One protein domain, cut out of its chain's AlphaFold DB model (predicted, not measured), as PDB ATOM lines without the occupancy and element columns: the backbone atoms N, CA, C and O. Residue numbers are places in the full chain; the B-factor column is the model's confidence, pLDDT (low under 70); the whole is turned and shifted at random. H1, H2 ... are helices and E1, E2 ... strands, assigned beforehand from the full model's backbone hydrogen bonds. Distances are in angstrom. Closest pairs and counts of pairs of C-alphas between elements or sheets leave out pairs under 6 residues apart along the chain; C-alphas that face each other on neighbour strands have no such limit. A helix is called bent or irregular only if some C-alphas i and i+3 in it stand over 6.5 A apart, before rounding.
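AT A GLANCE: This is residues 71 to 145 and 156 to 194 of the 194 residues of an uncharacterized protein of Hebeloma cylindrosporum h7 (UniProt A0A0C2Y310). A short strand, E1, runs through the middle of the domain between helices H1 and H4, which pack on it from opposite sides; H3 runs side by side with H4, and the short helix H2, about perpendicular to H3, begins beside E1 with Ile 108 next to Phe 75 and points away from it. Two separate antiparallel hairpins complete it: E2 and E3 at one end, and E4 with E5, whose E4 passes near E1. The printed part has 114 residues, with four named helices and five named strands in the order E1 E2 E3 H1 H2 H3 H4 E4 E5, class mixed. It is compact, with a radius of gyration of the C-alphas of 14.8 A and spans of 41 by 35 by 28 A; residues 122 to 127 stick out.

IN THESE COORDINATES: E1, residues 74 to 77, begins at C-alpha 74 (229.282, 288.437, 233.293). E2 is residues 79 to 82 and E3 residues 85 to 91, 13.7 A long. H1, residues 93 to 102, measures 14.1 A, and H2 is residues 108 to 114. H3, residues 128 to 142, is the longest helix at 21.0 A, beginning at C-alpha 128 (219.246, 279.456, 249.932). H4, residues 160 to 171, measures 16.0 A; it is irregular, but only just, with C-alphas 163 and 166 6.8 A apart. E4, residues 175 to 182, measures 20.3 A, and E5, residues 188 to 193, 13.1 A, ending at C-alpha 193 (239.566, 281.096, 223.133).

HOW THE PARTS SIT: E1 pairs with no named strand and runs on into E2 across a break of 1 residue, at 69 degrees. E2 and E3 form a hairpin, with N 80 and O 90 2.9 A apart. The closest C-alphas of E1 and H1, Trp 76 and Ala 96, are 6.3 A apart; those of E1 and H4, Ser 77 and Tyr 161, 6.1 A. H2 and H3 only just touch, with 3 pairs of C-alphas within 8 A, about perpendicular at 88 degrees; the closest are Ile 108 and Tyr 139, 7.0 A. H3 and H4 touch at a shallow tilt of 23 degrees, the same way, closest at the C-alphas of Ala 140 and Glu 165, 5.5 A. E1 and E4 are near each other. E4 and E5 form a hairpin, with N 189 and O 180 2.8 A apart. H1 and H3 are apart. Every O i to N i+4 pair is within hydrogen-bond range in H1, H2 and H3, and 5 of 8 in H4.

THE WHOLE: The C-alphas farthest apart, Asp 124 and Lys 194, are 44.0 A apart. Residues 146 to 155 are not printed, and C-alphas 145 and 156 are 27.3 A apart. The link from H2 to H3 is long. Mean pLDDT of the printed part is 95.8; residues 193 to 194 are under 70.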
ATOM      1  N   GLY A  71     226.532 285.996 224.461       98.00
ATOM      2  CA  GLY A  71     227.626 286.968 224.506       98.00
ATOM      3  C   GLY A  71     227.476 288.072 225.555       98.00
ATOM      4  O   GLY A  71     228.268 289.018 225.543       98.00
ATOM      5  N   LYS A  72     226.472 287.997 226.441       98.50
ATOM      6  CA  LYS A  72     226.215 289.027 227.458       98.50
ATOM      7  C   LYS A  72     226.571 288.622 228.885       98.50
ATOM      8  O   LYS A  72     226.564 289.485 229.750       98.50
ATOM      9  N   ALA A  73     226.902 287.364 229.152       98.56
ATOM     10  CA  ALA A  73     227.107 286.909 230.524       98.56
ATOM     11  C   ALA A  73     228.386 287.483 231.166       98.56
ATOM     12  O   ALA A  73     229.486 287.367 230.613       98.56
ATOM     13  N   VAL A  74     228.220 288.019 232.374       98.75
ATOM     14  CA  VAL A  74     229.282 288.437 233.293       98.75
ATOM     15  C   VAL A  74     229.158 287.645 234.587       98.75
ATOM     16  O   VAL A  74     228.082 287.573 235.183       98.75
ATOM     17  N   PHE A  75     230.264 287.049 235.011       98.62
ATOM     18  CA  PHE A  75     230.420 286.394 236.307       98.62
ATOM     19  C   PHE A  75     231.302 287.249 237.208       98.62
ATOM     20  O   PHE A  75     231.992 288.154 236.734       98.62
ATOM     21  N   TRP A  76     231.301 286.968 238.505       98.50
ATOM     22  CA  TRP A  76     232.143 287.691 239.443       98.50
ATOM     23  C   TRP A  76     232.483 286.837 240.659       98.50
ATOM     24  O   TRP A  76     231.747 285.918 241.015       98.50
ATOM     25  N   SER A  77     233.622 287.118 241.287       98.19
ATOM     26  CA  SER A  77     234.017 286.459 242.531       98.19
ATOM     27  C   SER A  77     235.070 287.272 243.264       98.19
ATOM     28  O   SER A  77     235.933 287.894 242.647       98.19
ATOM     29  N   GLY A  78     235.031 287.215 244.590       97.81
ATOM     30  CA  GLY A  78     236.058 287.793 245.444       97.81
ATOM     31  C   GLY A  78     235.765 289.194 245.945       97.81
ATOM     32  O   GLY A  78     234.654 289.717 245.852       97.81
ATOM     33  N   VAL A  79     236.802 289.769 246.534       97.56
ATOM     34  CA  VAL A  79     236.769 291.081 247.164       97.56
ATOM     35  C   VAL A  79     237.980 291.913 246.760       97.56
ATOM     36  O   VAL A  79     239.017 291.370 246.376       97.56
ATOM     37  N   VAL A  80     237.846 293.228 246.885       95.94
ATOM     38  CA  VAL A  80     238.930 294.216 246.779       95.94
ATOM     39  C   VAL A  80     239.054 294.997 248.092       95.94
ATOM     40  O   VAL A  80     238.083 295.042 248.857       95.94
ATOM     41  N   PRO A  81     240.218 295.600 248.399       94.62
ATOM     42  CA  PRO A  81     240.347 296.493 249.545       94.62
ATOM     43  C   PRO A  81     239.336 297.641 249.466       94.62
ATOM     44  O   PRO A  81     239.073 298.183 248.393       94.62
ATOM     45  N   HIS A  82     238.755 298.019 250.601       92.94
ATOM     46  CA  HIS A  82     237.861 299.167 250.660       92.94
ATOM     47  C   HIS A  82     238.675 300.456 250.448       92.94
ATOM     48  O   HIS A  82     239.657 300.666 251.160       92.94
ATOM     49  N   PRO A  83     238.259 301.370 249.549       87.81
ATOM     50  CA  PRO A  83     239.087 302.500 249.108       87.81
ATOM     51  C   PRO A  83     239.483 303.452 250.243       87.81
ATOM     52  O   PRO A  83     240.529 304.082 250.189       87.81
ATOM     53  N   THR A  84     238.643 303.557 251.277       92.75
ATOM     54  CA  THR A  84     238.856 304.468 252.416       92.75
ATOM     55  C   THR A  84     238.952 303.784 253.782       92.75
ATOM     56  O   THR A  84     239.030 304.467 254.797       92.75
ATOM     57  N   LYS A  85     238.892 302.446 253.857       93.19
ATOM     58  CA  LYS A  85     238.859 301.715 255.140       93.19
ATOM     59  C   LYS A  85     239.828 300.542 255.072       93.19
ATOM     60  O   LYS A  85     239.445 299.480 254.592       93.19
ATOM     61  N   ALA A  86     241.052 300.748 255.554       86.50
ATOM     62  CA  ALA A  86     242.175 299.818 255.396       86.50
ATOM     63  C   ALA A  86     241.848 298.361 255.789       86.50
ATOM     64  O   ALA A  86     242.241 297.438 255.085       86.50
ATOM     65  N   ASP A  87     241.038 298.156 256.833       91.38
ATOM     66  CA  ASP A  87     240.699 296.817 257.341       91.38
ATOM     67  C   ASP A  87     239.400 296.231 256.769       91.38
ATOM     68  O   ASP A  87     238.883 295.223 257.263       91.38
ATOM     69  N   LYS A  88     238.813 296.866 255.748       94.50
ATOM     70  CA  LYS A  88     237.565 296.400 255.135       94.50
ATOM     71  C   LYS A  88     237.782 295.920 253.713       94.50
ATOM     72  O   LYS A  88     238.567 296.467 252.947       94.50
ATOM     73  N   TRP A  89     237.002 294.909 253.357       95.31
ATOM     74  CA  TRP A  89     236.959 294.316 252.031       95.31
ATOM     75  C   TRP A  89     235.585 294.576 251.417       95.31
ATOM     76  O   TRP A  89     234.566 294.455 252.101       95.31
ATOM     77  N   LEU A  90     235.556 294.933 250.138       95.12
ATOM     78  CA  LEU A  90     234.337 295.136 249.366       95.12
ATOM     79  C   LEU A  90     234.155 293.990 248.380       95.12
ATOM     80  O   LEU A  90     235.097 293.617 247.683       95.12
ATOM     81  N   SER A  91     232.942 293.444 248.315       96.31
ATOM     82  CA  SER A  91     232.566 292.499 247.260       96.31
ATOM     83  C   SER A  91     232.710 293.161 245.894       96.31
ATOM     84  O   SER A  91     232.301 294.306 245.717       96.31
ATOM     85  N   VAL A  92     233.225 292.425 244.909       97.31
ATOM     86  CA  VAL A  92     233.275 292.915 243.521       97.31
ATOM     87  C   VAL A  92     231.920 292.854 242.808       97.31
ATOM     88  O   VAL A  92     231.839 293.236 241.643       97.31
ATOM     89  N   GLN A  93     230.860 292.384 243.476       96.94
ATOM     90  CA  GLN A  93     229.517 292.279 242.901       96.94
ATOM     91  C   GLN A  93     229.047 293.602 242.291       96.94
ATOM     92  O   GLN A  93     228.782 293.651 241.093       96.94
ATOM     93  N   ASP A  94     229.008 294.680 243.075       95.31
ATOM     94  CA  ASP A  94     228.481 295.972 242.613       95.31
ATOM     95  C   ASP A  94     229.286 296.525 241.430       95.31
ATOM     96  O   ASP A  94     228.726 297.074 240.475       95.31
ATOM     97  N   GLN A  95     230.607 296.326 241.449       94.94
ATOM     98  CA  GLN A  95     231.496 296.692 240.347       94.94
ATOM     99  C   GLN A  95     231.195 295.864 239.091       94.94
ATOM    100  O   GLN A  95     231.116 296.420 237.995       94.94
ATOM    101  N   ALA A  96     230.989 294.553 239.232       97.75
ATOM    102  CA  ALA A  96     230.663 293.666 238.123       97.75
ATOM    103  C   ALA A  96     229.286 293.972 237.521       97.75
ATOM    104  O   ALA A  96     229.148 293.994 236.300       97.75
ATOM    105  N   GLU A  97     228.281 294.249 238.354       97.62
ATOM    106  CA  GLU A  97     226.941 294.643 237.912       97.62
ATOM    107  C   GLU A  97     226.965 295.993 237.188       97.62
ATOM    108  O   GLU A  97     226.382 296.130 236.108       97.62
ATOM    109  N   SER A  98     227.694 296.969 237.731       96.44
ATOM    110  CA  SER A  98     227.856 298.292 237.120       96.44
ATOM    111  C   SER A  98     228.587 298.208 235.782       96.44
ATOM    112  O   SER A  98     228.119 298.757 234.782       96.44
ATOM    113  N   TRP A  99     229.694 297.461 235.730       95.94
ATOM    114  CA  TRP A  99     230.429 297.213 234.494       95.94
ATOM    115  C   TRP A  99     229.561 296.486 233.468       95.94
ATOM    116  O   TRP A  99     229.532 296.875 232.299       95.94
ATOM    117  N   ALA A 100     228.812 295.467 233.896       97.94
ATOM    118  CA  ALA A 100     227.936 294.719 233.011       97.94
ATOM    119  C   ALA A 100     226.881 295.639 232.385       97.94
ATOM    120  O   ALA A 100     226.758 295.685 231.162       97.94
ATOM    121  N   LYS A 101     226.197 296.442 233.207       97.25
ATOM    122  CA  LYS A 101     225.210 297.421 232.745       97.25
ATOM    123  C   LYS A 101     225.817 298.409 231.744       97.25
ATOM    124  O   LYS A 101     225.245 298.602 230.673       97.25
ATOM    125  N   ALA A 102     226.979 298.982 232.057       97.44
ATOM    126  CA  ALA A 102     227.665 299.946 231.194       97.44
ATOM    127  C   ALA A 102     228.082 299.356 229.833       97.44
ATOM    128  O   ALA A 102     228.165 300.081 228.848       97.44
ATOM    129  N   ASN A 103     228.300 298.041 229.756       97.25
ATOM    130  CA  ASN A 103     228.740 297.351 228.540       97.25
ATOM    131  C   ASN A 103     227.609 296.581 227.829       97.25
ATOM    132  O   ASN A 103     227.875 295.739 226.966       97.25
ATOM    133  N   GLY A 104     226.344 296.812 228.204       97.50
ATOM    134  CA  GLY A 104     225.200 296.094 227.631       97.50
ATOM    135  C   GLY A 104     225.236 294.582 227.892       97.50
ATOM    136  O   GLY A 104     224.751 293.795 227.073       97.50
ATOM    137  N   LYS A 105     225.853 294.183 229.007       98.19
ATOM    138  CA  LYS A 105     226.020 292.816 229.509       98.19
ATOM    139  C   LYS A 105     225.104 292.571 230.722       98.19
ATOM    140  O   LYS A 105     224.379 293.462 231.158       98.19
ATOM    141  N   GLU A 106     225.123 291.359 231.267       97.88
ATOM    142  CA  GLU A 106     224.235 290.926 232.350       97.88
ATOM    143  C   GLU A 106     224.931 289.985 233.347       97.88
ATOM    144  O   GLU A 106     225.724 289.115 232.977       97.88
ATOM    145  N   THR A 107     224.604 290.148 234.625       98.31
ATOM    146  CA  THR A 107     224.995 289.269 235.737       98.31
ATOM    147  C   THR A 107     223.787 288.457 236.216       98.31
ATOM    148  O   THR A 107     222.636 288.750 235.866       98.31
ATOM    149  N   ILE A 108     224.029 287.408 237.006       98.00
ATOM    150  CA  ILE A 108     222.979 286.472 237.433       98.00
ATOM    151  C   ILE A 108     221.886 287.132 238.294       98.00
ATOM    152  O   ILE A 108     220.706 286.875 238.052       98.00
ATOM    153  N   ASP A 109     222.245 288.011 239.231       96.31
ATOM    154  CA  ASP A 109     221.319 288.675 240.160       96.31
ATOM    155  C   ASP A 109     220.268 289.554 239.441       96.31
ATOM    156  O   ASP A 109     219.069 289.254 239.535       96.31
ATOM    157  N   PRO A 110     220.651 290.573 238.637       94.56
ATOM    158  CA  PRO A 110     219.719 291.317 237.793       94.56
ATOM    159  C   PRO A 110     218.923 290.433 236.832       94.56
ATOM    160  O   PRO A 110     217.743 290.699 236.603       94.56
ATOM    161  N   SER A 111     219.534 289.372 236.289       96.50
ATOM    162  CA  SER A 111     218.849 288.446 235.378       96.50
ATOM    163  C   SER A 111     217.714 287.696 236.077       96.50
ATOM    164  O   SER A 111     216.607 287.620 235.551       96.50
ATOM    165  N   LEU A 112     217.943 287.184 237.291       97.56
ATOM    166  CA  LEU A 112     216.905 286.545 238.103       97.56
ATOM    167  C   LEU A 112     215.784 287.528 238.455       97.56
ATOM    168  O   LEU A 112     214.605 287.202 238.284       97.56
ATOM    169  N   LYS A 113     216.144 288.746 238.879       96.06
ATOM    170  CA  LYS A 113     215.180 289.797 239.228       96.06
ATOM    171  C   LYS A 113     214.299 290.181 238.039       96.06
ATOM    172  O   LYS A 113     213.082 290.251 238.193       96.06
ATOM    173  N   LYS A 114     214.891 290.378 236.856       95.50
ATOM    174  CA  LYS A 114     214.173 290.687 235.607       95.50
ATOM    175  C   LYS A 114     213.138 289.614 235.257       95.50
ATOM    176  O   LYS A 114     212.044 289.936 234.812       95.50
ATOM    177  N   GLU A 115     213.460 288.349 235.505       96.19
ATOM    178  CA  GLU A 115     212.571 287.208 235.252       96.19
ATOM    179  C   GLU A 115     211.516 286.979 236.360       96.19
ATOM    180  O   GLU A 115     210.719 286.028 236.303       96.19
ATOM    181  N   GLY A 116     211.494 287.829 237.395       96.81
ATOM    182  CA  GLY A 116     210.613 287.692 238.556       96.81
ATOM    183  C   GLY A 116     210.930 286.453 239.394       96.81
ATOM    184  O   GLY A 116     210.021 285.802 239.914       96.81
ATOM    185  N   VAL A 117     212.207 286.059 239.449       97.56
ATOM    186  CA  VAL A 117     212.698 284.970 240.299       97.56
ATOM    187  C   VAL A 117     213.349 285.585 241.529       97.56
ATOM    188  O   VAL A 117     214.431 286.162 241.454       97.56
ATOM    189  N   HIS A 118     212.680 285.460 242.672       96.00
ATOM    190  CA  HIS A 118     213.156 286.008 243.938       96.00
ATOM    191  C   HIS A 118     213.875 284.928 244.741       96.00
ATOM    192  O   HIS A 118     213.283 283.908 245.102       96.00
ATOM    193  N   MET A 119     215.154 285.162 245.018       96.50
ATOM    194  CA  MET A 119     215.951 284.284 245.864       96.50
ATOM    195  C   MET A 119     215.600 284.535 247.336       96.50
ATOM    196  O   MET A 119     215.583 285.693 247.756       96.50
ATOM    197  N   PRO A 120     215.309 283.490 248.132       95.88
ATOM    198  CA  PRO A 120     215.061 283.666 249.557       95.88
ATOM    199  C   PRO A 120     216.330 284.147 250.265       95.88
ATOM    200  O   PRO A 120     217.444 283.824 249.852       95.88
ATOM    201  N   LEU A 121     216.181 284.889 251.364       94.94
ATOM    202  CA  LEU A 121     217.327 285.218 252.207       94.94
ATOM    203  C   LEU A 121     217.784 283.969 252.965       94.94
ATOM    204  O   LEU A 121     217.003 283.064 253.265       94.94
ATOM    205  N   ARG A 122     219.069 283.915 253.325       92.94
ATOM    206  CA  ARG A 122     219.634 282.774 254.068       92.94
ATOM    207  C   ARG A 122     218.966 282.559 255.429       92.94
ATOM    208  O   ARG A 122     218.815 281.418 255.849       92.94
ATOM    209  N   LYS A 123     218.554 283.643 256.094       94.94
ATOM    210  CA  LYS A 123     217.832 283.590 257.375       94.94
ATOM    211  C   LYS A 123     216.412 283.019 257.249       94.94
ATOM    212  O   LYS A 123     215.902 282.461 258.215       94.94
ATOM    213  N   ASP A 124     215.806 283.127 256.066       95.00
ATOM    214  CA  ASP A 124     214.415 282.730 255.829       95.00
ATOM    215  C   ASP A 124     214.317 281.299 255.292       95.00
ATOM    216  O   ASP A 124     213.313 280.628 255.504       95.00
ATOM    217  N   ASN A 125     215.357 280.816 254.603       95.62
ATOM    218  CA  ASN A 125     215.386 279.464 254.062       95.62
ATOM    219  C   ASN A 125     216.808 278.858 254.119       95.62
ATOM    220  O   ASN A 125     217.737 279.389 253.501       95.62
ATOM    221  N   PRO A 126     217.014 277.706 254.789       96.25
ATOM    222  CA  PRO A 126     218.331 277.071 254.884       96.25
ATOM    223  C   PRO A 126     218.848 276.530 253.538       96.25
ATOM    224  O   PRO A 126     220.047 276.291 253.386       96.25
ATOM    225  N   PHE A 127     217.980 276.358 252.535       97.00
ATOM    226  CA  PHE A 127     218.352 275.903 251.193       97.00
ATOM    227  C   PHE A 127     218.836 277.031 250.275       97.00
ATOM    228  O   PHE A 127     219.258 276.744 249.154       97.00
ATOM    229  N   THR A 128     218.836 278.289 250.730       97.25
ATOM    230  CA  THR A 128     219.246 279.456 249.932       97.25
ATOM    231  C   THR A 128     220.607 279.276 249.264       97.25
ATOM    232  O   THR A 128     220.734 279.546 248.073       97.25
ATOM    233  N   GLN A 129     221.617 278.754 249.973       95.81
ATOM    234  CA  GLN A 129     222.933 278.520 249.363       95.81
ATOM    235  C   GLN A 129     222.859 277.499 248.219       95.81
ATOM    236  O   GLN A 129     223.390 277.743 247.143       95.81
ATOM    237  N   LYS A 130     222.135 276.387 248.416       97.12
ATOM    238  CA  LYS A 130     221.965 275.360 247.377       97.12
ATOM    239  C   LYS A 130     221.204 275.902 246.165       97.12
ATOM    240  O   LYS A 130     221.465 275.477 245.042       97.12
ATOM    241  N   LEU A 131     220.268 276.830 246.376       98.12
ATOM    242  CA  LEU A 131     219.570 277.512 245.286       98.12
ATOM    243  C   LEU A 131     220.510 278.415 244.489       98.12
ATOM    244  O   LEU A 131     220.434 278.397 243.264       98.12
ATOM    245  N   TRP A 132     221.397 279.160 245.152       97.88
ATOM    246  CA  TRP A 132     222.418 279.963 244.474       97.88
ATOM    247  C   TRP A 132     223.380 279.089 243.671       97.88
ATOM    248  O   TRP A 132     223.562 279.327 242.482       97.88
ATOM    249  N   ASP A 133     223.889 278.007 244.262       97.94
ATOM    250  CA  ASP A 133     224.757 277.047 243.572       97.94
ATOM    251  C   ASP A 133     224.061 276.450 242.329       97.94
ATOM    252  O   ASP A 133     224.651 276.312 241.252       97.94
ATOM    253  N   PHE A 134     222.765 276.130 242.453       98.62
ATOM    254  CA  PHE A 134     221.944 275.658 241.342       98.62
ATOM    255  C   PHE A 134     221.747 276.733 240.264       98.62
ATOM    256  O   PHE A 134     221.896 276.432 239.076       98.62
ATOM    257  N   ALA A 135     221.444 277.973 240.654       98.62
ATOM    258  CA  ALA A 135     221.289 279.102 239.744       98.62
ATOM    259  C   ALA A 135     222.580 279.362 238.961       98.62
ATOM    260  O   ALA A 135     222.536 279.382 237.732       98.62
ATOM    261  N   SER A 136     223.723 279.445 239.644       98.62
ATOM    262  CA  SER A 136     225.057 279.600 239.050       98.62
ATOM    263  C   SER A 136     225.368 278.502 238.037       98.62
ATOM    264  O   SER A 136     225.767 278.779 236.903       98.62
ATOM    265  N   LYS A 137     225.087 277.237 238.380       98.69
ATOM    266  CA  LYS A 137     225.262 276.108 237.457       98.69
ATOM    267  C   LYS A 137     224.353 276.209 236.228       98.69
ATOM    268  O   LYS A 137     224.796 275.910 235.116       98.69
ATOM    269  N   VAL A 138     223.086 276.600 236.401       98.69
ATOM    270  CA  VAL A 138     222.135 276.791 235.290       98.69
ATOM    271  C   VAL A 138     222.568 277.950 234.395       98.69
ATOM    272  O   VAL A 138     222.557 277.787 233.174       98.69
ATOM    273  N   TYR A 139     222.981 279.069 234.991       98.69
ATOM    274  CA  TYR A 139     223.482 280.251 234.299       98.69
ATOM    275  C   TYR A 139     224.689 279.871 233.430       98.69
ATOM    276  O   TYR A 139     224.585 279.897 232.206       98.69
ATOM    277  N   ALA A 140     225.756 279.327 234.028       98.69
ATOM    278  CA  ALA A 140     226.962 278.876 233.324       98.69
ATOM    279  C   ALA A 140     226.696 277.840 232.215       98.69
ATOM    280  O   ALA A 140     227.279 277.906 231.128       98.69
ATOM    281  N   LYS A 141     225.785 276.885 232.451       98.62
ATOM    282  CA  LYS A 141     225.426 275.863 231.452       98.62
ATOM    283  C   LYS A 141     224.690 276.455 230.244       98.62
ATOM    284  O   LYS A 141     224.747 275.884 229.154       98.62
ATOM    285  N   ARG A 142     223.941 277.542 230.435       98.50
ATOM    286  CA  ARG A 142     223.135 278.178 229.381       98.50
ATOM    287  C   ARG A 142     223.848 279.324 228.684       98.50
ATOM    288  O   ARG A 142     223.474 279.642 227.559       98.50
ATOM    289  N   THR A 143     224.881 279.879 229.306       98.50
ATOM    290  CA  THR A 143     225.743 280.890 228.706       98.50
ATOM    291  C   THR A 143     226.310 280.428 227.363       98.50
ATOM    292  O   THR A 143     226.607 279.251 227.146       98.50
ATOM    293  N   SER A 144     226.448 281.369 226.436       98.38
ATOM    294  CA  SER A 144     227.045 281.156 225.118       98.38
ATOM    295  C   SER A 144     227.769 282.419 224.658       98.38
ATOM    296  O   SER A 144     227.537 283.494 225.210       98.38
ATOM    297  N   GLY A 145     228.646 282.291 223.663       98.06
ATOM    298  CA  GLY A 145     229.458 283.388 223.143       98.06
ATOM    299  C   GLY A 145     230.622 283.763 224.062       98.06
ATOM    300  O   GLY A 145     231.186 282.910 224.755       98.06
ATOM    301  N   ARG A 156     237.639 283.742 248.164       95.06
ATOM    302  CA  ARG A 156     237.370 282.765 249.222       95.06
ATOM    303  C   ARG A 156     237.692 281.368 248.695       95.06
ATOM    304  O   ARG A 156     237.356 281.056 247.549       95.06
ATOM    305  N   GLU A 157     238.248 280.510 249.544       94.75
ATOM    306  CA  GLU A 157     238.327 279.081 249.243       94.75
ATOM    307  C   GLU A 157     236.924 278.547 248.902       94.75
ATOM    308  O   GLU A 157     235.914 278.971 249.481       94.75
ATOM    309  N   LYS A 158     236.846 277.638 247.928       94.88
ATOM    310  CA  LYS A 158     235.575 277.054 247.473       94.88
ATOM    311  C   LYS A 158     234.554 278.114 247.013       94.88
ATOM    312  O   LYS A 158     233.351 277.975 247.241       94.88
ATOM    313  N   ASN A 159     235.011 279.213 246.401       96.75
ATOM    314  CA  ASN A 159     234.112 280.212 245.817       96.75
ATOM    315  C   ASN A 159     233.326 279.635 244.628       96.75
ATOM    316  O   ASN A 159     233.804 278.757 243.904       96.75
ATOM    317  N   THR A 160     232.115 280.155 244.428       97.00
ATOM    318  CA  THR A 160     231.159 279.682 243.418       97.00
ATOM    319  C   THR A 160     231.742 279.704 242.009       97.00
ATOM    320  O   THR A 160     231.565 278.739 241.262       97.00
ATOM    321  N   TYR A 161     232.490 280.754 241.664       98.19
ATOM    322  CA  TYR A 161     233.068 280.880 240.334       98.19
ATOM    323  C   TYR A 161     234.042 279.742 240.023       98.19
ATOM    324  O   TYR A 161     233.823 278.989 239.076       98.19
ATOM    325  N   GLU A 162     235.073 279.543 240.842       97.69
ATOM    326  CA  GLU A 162     236.097 278.528 240.565       97.69
ATOM    327  C   GLU A 162     235.573 277.093 240.685       97.69
ATOM    328  O   GLU A 162     236.039 276.204 239.974       97.69
ATOM    329  N   ASN A 163     234.583 276.857 241.549       98.19
ATOM    330  CA  ASN A 163     234.163 275.501 241.916       98.19
ATOM    331  C   ASN A 163     232.912 275.026 241.172       98.19
ATOM    332  O   ASN A 163     232.688 273.822 241.045       98.19
ATOM    333  N   ILE A 164     232.092 275.950 240.670       98.44
ATOM    334  CA  ILE A 164     230.834 275.628 239.991       98.44
ATOM    335  C   ILE A 164     230.840 276.193 238.577       98.44
ATOM    336  O   ILE A 164     230.636 275.451 237.615       98.44
ATOM    337  N   GLU A 165     231.066 277.493 238.428       98.62
ATOM    338  CA  GLU A 165     230.798 278.189 237.169       98.62
ATOM    339  C   GLU A 165     231.906 277.949 236.142       98.62
ATOM    340  O   GLU A 165     231.623 277.462 235.048       98.62
ATOM    341  N   LYS A 166     233.170 278.202 236.499       98.25
ATOM    342  CA  LYS A 166     234.341 278.041 235.626       98.25
ATOM    343  C   LYS A 166     234.447 276.621 235.051       98.25
ATOM    344  O   LYS A 166     234.532 276.504 233.825       98.25
ATOM    345  N   PRO A 167     234.320 275.527 235.832       98.25
ATOM    346  CA  PRO A 167     234.337 274.173 235.272       98.25
ATOM    347  C   PRO A 167     233.192 273.910 234.283       98.25
ATOM    348  O   PRO A 167     233.372 273.201 233.290       98.25
ATOM    349  N   VAL A 168     232.006 274.480 234.526       98.50
ATOM    350  CA  VAL A 168     230.851 274.351 233.626       98.50
ATOM    351  C   VAL A 168     231.064 275.155 232.342       98.50
ATOM    352  O   VAL A 168     230.790 274.639 231.258       98.50
ATOM    353  N   LEU A 169     231.595 276.376 232.436       98.44
ATOM    354  CA  LEU A 169     231.904 277.242 231.294       98.44
ATOM    355  C   LEU A 169     232.976 276.635 230.378       98.44
ATOM    356  O   LEU A 169     232.829 276.648 229.152       98.44
ATOM    357  N   LEU A 170     234.025 276.047 230.958       97.88
ATOM    358  CA  LEU A 170     235.085 275.381 230.200       97.88
ATOM    359  C   LEU A 170     234.530 274.210 229.376       97.88
ATOM    360  O   LEU A 170     234.802 274.122 228.176       97.88
ATOM    361  N   LYS A 171     233.657 273.389 229.974       97.44
ATOM    362  CA  LYS A 171     232.989 272.252 229.311       97.44
ATOM    363  C   LYS A 171     231.891 272.668 228.322       97.44
ATOM    364  O   LYS A 171     231.492 271.877 227.467       97.44
ATOM    365  N   ASN A 172     231.377 273.892 228.416       97.62
ATOM    366  CA  ASN A 172     230.300 274.375 227.560       97.62
ATOM    367  C   ASN A 172     230.823 274.757 226.160       97.62
ATOM    368  O   ASN A 172     231.491 275.775 225.981       97.62
ATOM    369  N   LYS A 173     230.486 273.953 225.141       96.69
ATOM    370  CA  LYS A 173     230.904 274.171 223.740       96.69
ATOM    371  C   LYS A 173     230.330 275.442 223.101       96.69
ATOM    372  O   LYS A 173     230.857 275.895 222.094       96.69
ATOM    373  N   LYS A 174     229.266 276.021 223.668       97.75
ATOM    374  CA  LYS A 174     228.656 277.264 223.168       97.75
ATOM    375  C   LYS A 174     229.409 278.511 223.630       97.75
ATOM    376  O   LYS A 174     229.180 279.585 223.085       97.75
ATOM    377  N   VAL A 175     230.259 278.387 224.652       98.38
ATOM    378  CA  VAL A 175     231.144 279.462 225.112       98.38
ATOM    379  C   VAL A 175     232.357 279.502 224.192       98.38
ATOM    380  O   VAL A 175     233.110 278.529 224.127       98.38
ATOM    381  N   THR A 176     232.533 280.618 223.489       97.62
ATOM    382  CA  THR A 176     233.601 280.804 222.497       97.62
ATOM    383  C   THR A 176     234.846 281.440 223.096       97.62
ATOM    384  O   THR A 176     235.952 281.135 222.661       97.62
ATOM    385  N   LYS A 177     234.680 282.289 224.117       98.19
ATOM    386  CA  LYS A 177     235.780 282.970 224.799       98.19
ATOM    387  C   LYS A 177     235.448 283.222 226.264       98.19
ATOM    388  O   LYS A 177     234.302 283.538 226.578       98.19
ATOM    389  N   ILE A 178     236.439 283.114 227.144       98.56
ATOM    390  CA  ILE A 178     236.343 283.526 228.550       98.56
ATOM    391  C   ILE A 178     237.464 284.526 228.824       98.56
ATOM    392  O   ILE A 178     238.635 284.208 228.610       98.56
ATOM    393  N   THR A 179     237.102 285.720 229.287       98.38
ATOM    394  CA  THR A 179     238.049 286.750 229.727       98.38
ATOM    395  C   THR A 179     237.809 287.067 231.194       98.38
ATOM    396  O   THR A 179     236.740 287.556 231.552       98.38
ATOM    397  N   GLU A 180     238.808 286.791 232.018       98.06
ATOM    398  CA  GLU A 180     238.856 287.191 233.419       98.06
ATOM    399  C   GLU A 180     239.504 288.574 233.508       98.06
ATOM    400  O   GLU A 180     240.528 288.814 232.874       98.06
ATOM    401  N   HIS A 181     238.885 289.487 234.249       97.50
ATOM    402  CA  HIS A 181     239.368 290.839 234.507       97.50
ATOM    403  C   HIS A 181     239.691 290.957 235.993       97.50
ATOM    404  O   HIS A 181     238.830 290.675 236.831       97.50
ATOM    405  N   ASN A 182     240.898 291.397 236.322       95.44
ATOM    406  CA  ASN A 182     241.251 291.752 237.688       95.44
ATOM    407  C   ASN A 182     240.553 293.071 238.055       95.44
ATOM    408  O   ASN A 182     240.753 294.094 237.405       95.44
ATOM    409  N   ALA A 183     239.715 293.048 239.086       94.62
ATOM    410  CA  ALA A 183     238.904 294.185 239.500       94.62
ATOM    411  C   ALA A 183     239.734 295.361 240.039       94.62
ATOM    412  O   ALA A 183     239.260 296.493 239.977       94.62
ATOM    413  N   ALA A 184     240.940 295.102 240.558       90.00
ATOM    414  CA  ALA A 184     241.825 296.133 241.091       90.00
ATOM    415  C   ALA A 184     242.746 296.738 240.025       90.00
ATOM    416  O   ALA A 184     242.968 297.943 240.042       90.00
ATOM    417  N   THR A 185     243.276 295.923 239.105       90.62
ATOM    418  CA  THR A 185     244.276 296.382 238.118       90.62
ATOM    419  C   THR A 185     243.702 296.606 236.719       90.62
ATOM    420  O   THR A 185     244.301 297.308 235.911       90.62
ATOM    421  N   GLY A 186     242.550 296.011 236.399       89.31
ATOM    422  CA  GLY A 186     241.982 296.002 235.049       89.31
ATOM    423  C   GLY A 186     242.672 295.035 234.079       89.31
ATOM    424  O   GLY A 186     242.248 294.932 232.923       89.31
ATOM    425  N   GLU A 187     243.701 294.309 234.529       94.81
ATOM    426  CA  GLU A 187     244.398 293.297 233.733       94.81
ATOM    427  C   GLU A 187     243.448 292.189 233.282       94.81
ATOM    428  O   GLU A 187     242.508 291.816 233.990       94.81
ATOM    429  N   LYS A 188     243.703 291.654 232.084       96.31
ATOM    430  CA  LYS A 188     242.827 290.686 231.424       96.31
ATOM    431  C   LYS A 188     243.566 289.394 231.135       96.31
ATOM    432  O   LYS A 188     244.575 289.405 230.438       96.31
ATOM    433  N   THR A 189     242.968 288.281 231.537       96.75
ATOM    434  CA  THR A 189     243.455 286.937 231.225       96.75
ATOM    435  C   THR A 189     242.430 286.210 230.366       96.75
ATOM    436  O   THR A 189     241.251 286.107 230.714       96.75
ATOM    437  N   VAL A 190     242.859 285.692 229.215       96.81
ATOM    438  CA  VAL A 190     242.010 284.864 228.350       96.81
ATOM    439  C   VAL A 190     242.220 283.399 228.719       96.81
ATOM    440  O   VAL A 190     243.295 282.855 228.509       96.81
ATOM    441  N   ILE A 191     241.186 282.760 229.269       92.88
ATOM    442  CA  ILE A 191     241.260 281.380 229.793       92.88
ATOM    443  C   ILE A 191     240.831 280.342 228.754       92.88
ATOM    444  O   ILE A 191     241.249 279.189 228.769       92.88
ATOM    445  N   LYS A 192     239.942 280.749 227.855       84.56
ATOM    446  CA  LYS A 192     239.437 279.938 226.754       84.56
ATOM    447  C   LYS A 192     239.268 280.863 225.567       84.56
ATOM    448  O   LYS A 192     238.678 281.933 225.718       84.56
ATOM    449  N   GLY A 193     239.752 280.435 224.415       65.50
ATOM    450  CA  GLY A 193     239.566 281.096 223.133       65.50
ATOM    451  C   GLY A 193     239.640 280.059 222.022       65.50
ATOM    452  O   GLY A 193     240.320 279.045 222.177       65.50
ATOM    453  N   LYS A 194     238.878 280.289 220.955       52.97
ATOM    454  CA  LYS A 194     239.229 279.788 219.627       52.97
ATOM    455  C   LYS A 194     240.155 280.795 218.968       52.97
ATOM    456  O   LYS A 194     239.935 282.002 219.234       52.97
TER     457      LYS A 194